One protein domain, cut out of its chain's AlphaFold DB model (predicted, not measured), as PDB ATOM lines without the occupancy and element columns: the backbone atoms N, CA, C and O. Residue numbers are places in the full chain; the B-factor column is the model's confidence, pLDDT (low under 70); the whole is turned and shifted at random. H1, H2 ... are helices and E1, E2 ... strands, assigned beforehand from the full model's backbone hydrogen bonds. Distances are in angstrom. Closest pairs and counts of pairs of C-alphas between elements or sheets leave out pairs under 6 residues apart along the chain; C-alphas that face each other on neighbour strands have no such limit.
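Overview. This is residues 3 to 72 of the 85 residues of the protein "VTC domain protein" of Streptococcus constellatus subsp. pharyngis SK1060 = CCUG 46377 (UniProt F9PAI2). With little regular structure, the domain is a loose rod: the small hairpin E1 and E2 lies in its middle, with H1 toward one end and, toward the other, H2 and the long loop of residues 7 to 33. The 70 printed residues, 27 of them in named elements, are mixed, in the order E1 E2 H1 H2, the strands antiparallel. The radius of gyration of the C-alphas is 15.4 A, the spans 45 by 22 by 19 A.

Along the chain. Find C-alpha 3 at (82.113, 83.587, 106.624), where E1, residues 3 to 6, begins. E2 is residues 34 to 38, 13.1 A long. H1, residues 45 to 53, runs 12.2 A; H2, residues 63 to 71, runs 12.4 A to (68.611, 108.422, 112.816).

Arrangement. Look at N 4 and O 36, 2.9 A apart, within hydrogen-bond range across E1 and E2, antiparallel at 160 degrees. H1 and H2 are apart. In both helices every O i to N i+4 pair is within range.

Size, cuts and confidence. The C-alphas of Asn 15 and Leu 45, the two farthest apart, are 44.9 A apart. The printed part has no cut, the link E1 to E2 is long, and no printed residue is under 70 in pLDDT.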
ATOM      1  N   ILE A   3      82.151  82.691 105.464       95.69
ATOM      2  CA  ILE A   3      82.113  83.587 106.624       95.69
ATOM      3  C   ILE A   3      82.568  84.966 106.150       95.69
ATOM      4  O   ILE A   3      83.556  85.066 105.425       95.69
ATOM      5  N   THR A   4      81.834  86.010 106.520       97.38
ATOM      6  CA  THR A   4      82.201  87.408 106.268       97.38
ATOM      7  C   THR A   4      82.187  88.184 107.576       97.38
ATOM      8  O   THR A   4      81.316  87.951 108.415       97.38
ATOM      9  N   ILE A   5      83.147  89.094 107.743       96.62
ATOM     10  CA  ILE A   5      83.251  89.964 108.916       96.62
ATOM     11  C   ILE A   5      83.309  91.407 108.429       96.62
ATOM     12  O   ILE A   5      84.225  91.781 107.698       96.62
ATOM     13  N   ASP A   6      82.334  92.204 108.851       95.56
ATOM     14  CA  ASP A   6      82.282  93.626 108.545       95.56
ATOM     15  C   ASP A   6      82.818  94.429 109.737       95.56
ATOM     16  O   ASP A   6      82.236  94.411 110.829       95.56
ATOM     17  N   TYR A   7      83.914  95.150 109.505       94.94
ATOM     18  CA  TYR A   7      84.562  96.050 110.462       94.94
ATOM     19  C   TYR A   7      84.198  97.507 110.175       94.94
ATOM     20  O   TYR A   7      83.897  97.865 109.035       94.94
ATOM     21  N   ASP A   8      84.257  98.353 111.207       93.06
ATOM     22  CA  ASP A   8      84.114  99.813 111.108       93.06
ATOM     23  C   ASP A   8      82.936 100.254 110.234       93.06
ATOM     24  O   ASP A   8      83.052 101.145 109.377       93.06
ATOM     25  N   VAL A   9      81.803  99.567 110.413       92.94
ATOM     26  CA  VAL A   9      80.591  99.814 109.641       92.94
ATOM     27  C   VAL A   9      80.033 101.164 110.060       92.94
ATOM     28  O   VAL A   9      79.598 101.350 111.198       92.94
ATOM     29  N   ALA A  10      80.031 102.102 109.120       92.81
ATOM     30  CA  ALA A  10      79.503 103.441 109.309       92.81
ATOM     31  C   ALA A  10      78.172 103.612 108.569       92.81
ATOM     32  O   ALA A  10      77.894 102.941 107.573       92.81
ATOM     33  N   TYR A  11      77.350 104.538 109.054       93.62
ATOM     34  CA  TYR A  11      76.150 104.996 108.365       93.62
ATOM     35  C   TYR A  11      76.133 106.525 108.288       93.62
ATOM     36  O   TYR A  11      76.658 107.222 109.162       93.62
ATOM     37  N   ARG A  12      75.490 107.056 107.246       92.38
ATOM     38  CA  ARG A  12      75.267 108.491 107.053       92.38
ATOM     39  C   ARG A  12      73.908 108.733 106.402       92.38
ATOM     40  O   ARG A  12      73.432 107.906 105.631       92.38
ATOM     41  N   THR A  13      73.293 109.867 106.718       92.12
ATOM     42  CA  THR A  13      72.001 110.304 106.150       92.12
ATOM     43  C   THR A  13      72.126 111.503 105.219       92.12
ATOM     44  O   THR A  13      71.144 111.942 104.633       92.12
ATOM     45  N   LYS A  14      73.338 112.046 105.095       90.75
ATOM     46  CA  LYS A  14      73.689 113.187 104.251       90.75
ATOM     47  C   LYS A  14      74.921 112.816 103.426       90.75
ATOM     48  O   LYS A  14      75.576 111.825 103.740       90.75
ATOM     49  N   ASN A  15      75.215 113.594 102.386       91.50
ATOM     50  CA  ASN A  15      76.376 113.396 101.508       91.50
ATOM     51  C   ASN A  15      76.466 111.974 100.928       91.50
ATOM     52  O   ASN A  15      77.513 111.349 100.958       91.50
ATOM     53  N   LEU A  16      75.364 111.439 100.389       90.50
ATOM     54  CA  LEU A  16      75.250 110.018 100.021       90.50
ATOM     55  C   LEU A  16      76.088 109.576  98.806       90.50
ATOM     56  O   LEU A  16      76.134 108.382  98.523       90.50
ATOM     57  N   SER A  17      76.769 110.494  98.116       91.62
ATOM     58  CA  SER A  17      77.625 110.166  96.971       91.62
ATOM     59  C   SER A  17      78.702 109.149  97.352       91.62
ATOM     60  O   SER A  17      79.486 109.394  98.264       91.62
ATOM     61  N   LEU A  18      78.793 108.033  96.628       87.00
ATOM     62  CA  LEU A  18      79.839 107.021  96.846       87.00
ATOM     63  C   LEU A  18      81.256 107.546  96.561       87.00
ATOM     64  O   LEU A  18      82.228 106.930  96.978       87.00
ATOM     65  N   LEU A  19      81.359 108.677  95.857       92.50
ATOM     66  CA  LEU A  19      82.617 109.378  95.599       92.50
ATOM     67  C   LEU A  19      83.046 110.269  96.771       92.50
ATOM     68  O   LEU A  19      84.200 110.685  96.835       92.50
ATOM     69  N   ALA A  20      82.131 110.584  97.691       84.44
ATOM     70  CA  ALA A  20      82.508 111.202  98.953       84.44
ATOM     71  C   ALA A  20      83.245 110.160  99.805       84.44
ATOM     72  O   ALA A  20      82.843 108.997  99.838       84.44
ATOM     73  N   GLY A  21      84.319 110.577 100.481       85.81
ATOM     74  CA  GLY A  21      85.139 109.698 101.317       85.81
ATOM     75  C   GLY A  21      84.366 109.024 102.459       85.81
ATOM     76  O   GLY A  21      83.152 109.179 102.612       85.81
ATOM     77  N   LYS A  22      85.086 108.263 103.292       82.94
ATOM     78  CA  LYS A  22      84.504 107.560 104.445       82.94
ATOM     79  C   LYS A  22      84.190 108.558 105.570       82.94
ATOM     80  O   LYS A  22      85.002 108.765 106.464       82.94
ATOM     81  N   ASP A  23      83.017 109.180 105.505       85.94
ATOM     82  CA  ASP A  23      82.416 109.976 106.577       85.94
ATOM     83  C   ASP A  23      81.180 109.264 107.167       85.94
ATOM     84  O   ASP A  23      80.667 108.285 106.617       85.94
ATOM     85  N   GLY A  24      80.711 109.718 108.330       90.31
ATOM     86  CA  GLY A  24      79.515 109.177 108.981       90.31
ATOM     87  C   GLY A  24      79.721 108.804 110.444       90.31
ATOM     88  O   GLY A  24      80.720 109.150 111.068       90.31
ATOM     89  N   LYS A  25      78.721 108.123 111.010       92.69
ATOM     90  CA  LYS A  25      78.707 107.675 112.407       92.69
ATOM     91  C   LYS A  25      78.868 106.161 112.479       92.69
ATOM     92  O   LYS A  25      78.317 105.447 111.639       92.69
ATOM     93  N   ASN A  26      79.534 105.671 113.523       94.00
ATOM     94  CA  ASN A  26      79.653 104.236 113.780       94.00
ATOM     95  C   ASN A  26      78.268 103.604 113.982       94.00
ATOM     96  O   ASN A  26      77.441 104.047 114.794       94.00
ATOM     97  N   LEU A  27      77.997 102.556 113.206       94.75
ATOM     98  CA  LEU A  27      76.750 101.812 113.292       94.75
ATOM     99  C   LEU A  27      76.720 100.951 114.556       94.75
ATOM    100  O   LEU A  27      75.696 100.896 115.240       94.75
ATOM    101  N   LEU A  28      77.853 100.335 114.881       94.31
ATOM    102  CA  LEU A  28      78.055  99.493 116.054       94.31
ATOM    103  C   LEU A  28      78.754 100.280 117.176       94.31
ATOM    104  O   LEU A  28      79.356 101.317 116.895       94.31
ATOM    105  N   PRO A  29      78.660  99.829 118.438       92.50
ATOM    106  CA  PRO A  29      79.556 100.287 119.497       92.50
ATOM    107  C   PRO A  29      81.015  99.949 119.173       92.50
ATOM    108  O   PRO A  29      81.288  99.070 118.352       92.50
ATOM    109  N   ASP A  30      81.946 100.605 119.859       90.62
ATOM    110  CA  ASP A  30      83.370 100.312 119.703       90.62
ATOM    111  C   ASP A  30      83.666  98.842 120.041       90.62
ATOM    112  O   ASP A  30      82.978  98.216 120.856       90.62
ATOM    113  N   ASN A  31      84.681  98.278 119.385       90.88
ATOM    114  CA  ASN A  31      85.103  96.878 119.524       90.88
ATOM    115  C   ASN A  31      84.036  95.829 119.150       90.88
ATOM    116  O   ASN A  31      84.135  94.677 119.568       90.88
ATOM    117  N   HIS A  32      83.027  96.199 118.356       93.25
ATOM    118  CA  HIS A  32      82.041  95.262 117.816       93.25
ATOM    119  C   HIS A  32      82.161  95.139 116.298       93.25
ATOM    120  O   HIS A  32      82.436  96.107 115.592       93.25
ATOM    121  N   VAL A  33      81.878  93.938 115.794       95.50
ATOM    122  CA  VAL A  33      81.860  93.609 114.364       95.50
ATOM    123  C   VAL A  33      80.584  92.855 114.018       95.50
ATOM    124  O   VAL A  33      79.947  92.267 114.893       95.50
ATOM    125  N   ILE A  34      80.208  92.846 112.741       96.19
ATOM    126  CA  ILE A  34      79.133  91.975 112.252       96.19
ATOM    127  C   ILE A  34      79.777  90.761 111.603       96.19
ATOM    128  O   ILE A  34      80.503  90.896 110.623       96.19
ATOM    129  N   MET A  35      79.485  89.580 112.137       96.75
ATOM    130  CA  MET A  35      79.853  88.311 111.524       96.75
ATOM    131  C   MET A  35      78.619  87.695 110.866       96.75
ATOM    132  O   MET A  35      77.580  87.542 111.504       96.75
ATOM    133  N   GLU A  36      78.738  87.325 109.596       96.56
ATOM    134  CA  GLU A  36      77.701  86.604 108.860       96.56
ATOM    135  C   GLU A  36      78.268  85.266 108.379       96.56
ATOM    136  O   GLU A  36      79.274  85.209 107.669       96.56
ATOM    137  N   ILE A  37      77.613  84.175 108.777       95.69
ATOM    138  CA  ILE A  37      77.996  82.808 108.426       95.69
ATOM    139  C   ILE A  37      76.926  82.244 107.493       95.69
ATOM    140  O   ILE A  37      75.746  82.210 107.830       95.69
ATOM    141  N   LYS A  38      77.340  81.785 106.309       95.12
ATOM    142  CA  LYS A  38      76.476  81.150 105.306       95.12
ATOM    143  C   LYS A  38      76.878  79.697 105.100       95.12
ATOM    144  O   LYS A  38      77.980  79.394 104.626       95.12
ATOM    145  N   VAL A  39      75.951  78.798 105.392       94.50
ATOM    146  CA  VAL A  39      76.041  77.353 105.152       94.50
ATOM    147  C   VAL A  39      74.805  76.899 104.380       94.50
ATOM    148  O   VAL A  39      73.716  77.415 104.604       94.50
ATOM    149  N   LEU A  40      74.981  75.959 103.447       92.44
ATOM    150  CA  LEU A  40      73.877  75.354 102.684       92.44
ATOM    151  C   LEU A  40      73.193  74.206 103.450       92.44
ATOM    152  O   LEU A  40      72.140  73.738 103.037       92.44
ATOM    153  N   GLY A  41      73.796  73.750 104.549       91.56
ATOM    154  CA  GLY A  41      73.304  72.669 105.399       91.56
ATOM    155  C   GLY A  41      73.686  72.923 106.855       91.56
ATOM    156  O   GLY A  41      73.729  74.072 107.291       91.56
ATOM    157  N   ALA A  42      73.997  71.864 107.599       93.25
ATOM    158  CA  ALA A  42      74.423  71.988 108.990       93.25
ATOM    159  C   ALA A  42      75.761  72.740 109.135       93.25
ATOM    160  O   ALA A  42      76.609  72.729 108.234       93.25
ATOM    161  N   TYR A  43      75.963  73.371 110.294       95.00
ATOM    162  CA  TYR A  43      77.272  73.906 110.654       95.00
ATOM    163  C   TYR A  43      78.284  72.762 110.836       95.00
ATOM    164  O   TYR A  43      77.956  71.761 111.475       95.00
ATOM    165  N   PRO A  44      79.516  72.892 110.310       95.31
ATOM    166  CA  PRO A  44      80.599  71.969 110.638       95.31
ATOM    167  C   PRO A  44      80.876  71.954 112.147       95.31
ATOM    168  O   PRO A  44      80.851  73.010 112.776       95.31
ATOM    169  N   LEU A  45      81.206  70.785 112.709       96.31
ATOM    170  CA  LEU A  45      81.436  70.624 114.153       96.31
ATOM    171  C   LEU A  45      82.488  71.603 114.696       96.31
ATOM    172  O   LEU A  45      82.221  72.312 115.658       96.31
ATOM    173  N   TRP A  46      83.626  71.727 114.008       96.56
ATOM    174  CA  TRP A  46      84.703  72.641 114.404       96.56
ATOM    175  C   TRP A  46      84.241  74.101 114.520       96.56
ATOM    176  O   TRP A  46      84.753  74.858 115.340       96.56
ATOM    177  N   LEU A  47      83.277  74.520 113.691       96.06
ATOM    178  CA  LEU A  47      82.759  75.883 113.733       96.06
ATOM    179  C   LEU A  47      81.880  76.062 114.966       96.06
ATOM    180  O   LEU A  47      82.008  77.067 115.657       96.06
ATOM    181  N   VAL A  48      81.019  75.084 115.249       96.06
ATOM    182  CA  VAL A  48      80.175  75.090 116.447       96.06
ATOM    183  C   VAL A  48      81.042  75.136 117.704       96.06
ATOM    184  O   VAL A  48      80.793  75.967 118.565       96.06
ATOM    185  N   GLU A  49      82.102  74.331 117.774       97.94
ATOM    186  CA  GLU A  49      83.029  74.301 118.912       97.94
ATOM    187  C   GLU A  49      83.736  75.646 119.144       97.94
ATOM    188  O   GLU A  49      83.900  76.070 120.287       97.94
ATOM    189  N   ILE A  50      84.158  76.338 118.079       97.44
ATOM    190  CA  ILE A  50      84.798  77.657 118.199       97.44
ATOM    191  C   ILE A  50      83.779  78.719 118.621       97.44
ATOM    192  O   ILE A  50      84.078  79.535 119.494       97.44
ATOM    193  N   LEU A  51      82.588  78.723 118.015       96.94
ATOM    194  CA  LEU A  51      81.531  79.670 118.370       96.94
ATOM    195  C   LEU A  51      81.104  79.490 119.831       96.94
ATOM    196  O   LEU A  51      81.010  80.478 120.551       96.94
ATOM    197  N   ASP A  52      80.934  78.246 120.279       97.50
ATOM    198  CA  ASP A  52      80.580  77.909 121.659       97.50
ATOM    199  C   ASP A  52      81.678  78.322 122.647       97.50
ATOM    200  O   ASP A  52      81.415  79.068 123.589       97.50
ATOM    201  N   ARG A  53      82.944  77.978 122.363       98.38
ATOM    202  CA  ARG A  53      84.104  78.383 123.180       98.38
ATOM    203  C   ARG A  53      84.171  79.894 123.406       98.38
ATOM    204  O   ARG A  53      84.569  80.344 124.479       98.38
ATOM    205  N   HIS A  54      83.823  80.678 122.388       97.00
ATOM    206  CA  HIS A  54      83.843  82.138 122.449       97.00
ATOM    207  C   HIS A  54      82.481  82.758 122.795       97.00
ATOM    208  O   HIS A  54      82.363  83.982 122.770       97.00
ATOM    209  N   HIS A  55      81.477  81.949 123.151       96.44
ATOM    210  CA  HIS A  55      80.119  82.390 123.482       96.44
ATOM    211  C   HIS A  55      79.477  83.258 122.381       96.44
ATOM    212  O   HIS A  55      78.758  84.224 122.643       96.44
ATOM    213  N   VAL A  56      79.756  82.926 121.119       95.38
ATOM    214  CA  VAL A  56      79.235  83.623 119.942       95.38
ATOM    215  C   VAL A  56      77.942  82.952 119.498       95.38
ATOM    216  O   VAL A  56      77.942  81.957 118.775       95.38
ATOM    217  N   PHE A  57      76.820  83.536 119.909       93.00
ATOM    218  CA  PHE A  57      75.486  83.053 119.562       93.00
ATOM    219  C   PHE A  57      74.850  83.889 118.443       93.00
ATOM    220  O   PHE A  57      75.085  85.100 118.357       93.00
ATOM    221  N   PRO A  58      74.022  83.277 117.576       90.75
ATOM    222  CA  PRO A  58      73.372  83.991 116.486       90.75
ATOM    223  C   PRO A  58      72.430  85.074 117.021       90.75
ATOM    224  O   PRO A  58      71.581  84.823 117.876       90.75
ATOM    225  N   LYS A  59      72.545  86.284 116.468       92.25
ATOM    226  CA  LYS A  59      71.632  87.402 116.733       92.25
ATOM    227  C   LYS A  59      71.131  87.986 115.418       92.25
ATOM    228  O   LYS A  59      71.909  88.229 114.497       92.25
ATOM    229  N   SER A  60      69.829  88.254 115.343       90.25
ATOM    230  CA  SER A  60      69.240  88.962 114.207       90.25
ATOM    231  C   SER A  60      69.712  90.414 114.196       90.25
ATOM    232  O   SER A  60      69.465  91.160 115.143       90.25
ATOM    233  N   PHE A  61      70.360  90.831 113.110       92.50
ATOM    234  CA  PHE A  61      70.869  92.189 112.945       92.50
ATOM    235  C   PHE A  61      70.587  92.705 111.530       92.50
ATOM    236  O   PHE A  61      70.852  92.024 110.544       92.50
ATOM    237  N   SER A  62      70.078  93.935 111.419       94.25
ATOM    238  CA  SER A  62      69.877  94.622 110.138       94.25
ATOM    239  C   SER A  62      70.677  95.914 110.121       94.25
ATOM    240  O   SER A  62      70.397  96.818 110.911       94.25
ATOM    241  N   LYS A  63      71.631  96.027 109.190       94.38
ATOM    242  CA  LYS A  63      72.448  97.240 109.032       94.38
ATOM    243  C   LYS A  63      71.572  98.478 108.848       94.38
ATOM    244  O   LYS A  63      71.698  99.448 109.588       94.38
ATOM    245  N   TYR A  64      70.629  98.399 107.909       93.56
ATOM    246  CA  TYR A  64      69.688  99.478 107.637       93.56
ATOM    247  C   TYR A  64      68.746  99.730 108.815       93.56
ATOM    248  O   TYR A  64      68.571 100.872 109.218       93.56
ATOM    249  N   GLY A  65      68.165  98.679 109.405       93.44
ATOM    250  CA  GLY A  65      67.211  98.832 110.506       93.44
ATOM    251  C   GLY A  65      67.833  99.498 111.734       93.44
ATOM    252  O   GLY A  65      67.207 100.352 112.360       93.44
ATOM    253  N   VAL A  66      69.080  99.151 112.060       93.19
ATOM    254  CA  VAL A  66      69.829  99.793 113.147       93.19
ATOM    255  C   VAL A  66      70.211 101.222 112.776       93.19
ATOM    256  O   VAL A  66      70.028 102.113 113.603       93.19
ATOM    257  N   ALA A  67      70.669 101.472 111.544       94.12
ATOM    258  CA  ALA A  67      70.972 102.825 111.081       94.12
ATOM    259  C   ALA A  67      69.731 103.722 111.177       94.12
ATOM    260  O   ALA A  67      69.786 104.784 111.786       94.12
ATOM    261  N   TYR A  68      68.587 103.245 110.683       92.88
ATOM    262  CA  TYR A  68      67.309 103.946 110.744       92.88
ATOM    263  C   TYR A  68      66.917 104.278 112.189       92.88
ATOM    264  O   TYR A  68      66.696 105.442 112.516       92.88
ATOM    265  N   LYS A  69      66.944 103.294 113.098       90.88
ATOM    266  CA  LYS A  69      66.666 103.512 114.529       90.88
ATOM    267  C   LYS A  69      67.631 104.484 115.212       90.88
ATOM    268  O   LYS A  69      67.264 105.058 116.225       90.88
ATOM    269  N   LYS A  70      68.857 104.646 114.707       90.75
ATOM    270  CA  LYS A  70      69.809 105.649 115.212       90.75
ATOM    271  C   LYS A  70      69.567 107.045 114.635       90.75
ATOM    272  O   LYS A  70      70.015 108.026 115.222       90.75
ATOM    273  N   THR A  71      68.915 107.142 113.477       88.19
ATOM    274  CA  THR A  71      68.611 108.422 112.816       88.19
ATOM    275  C   THR A  71      67.306 109.033 113.289       88.19
ATOM    276  O   THR A  71      67.192 110.253 113.362       88.19
ATOM    277  N   THR A  72      66.333 108.190 113.615       76.38
ATOM    278  CA  THR A  72      65.049 108.584 114.180       76.38
ATOM    279  C   THR A  72      65.144 108.409 115.691       76.38
ATOM    280  O   THR A  72      65.596 107.362 116.137       76.38
TER     281      THR A  72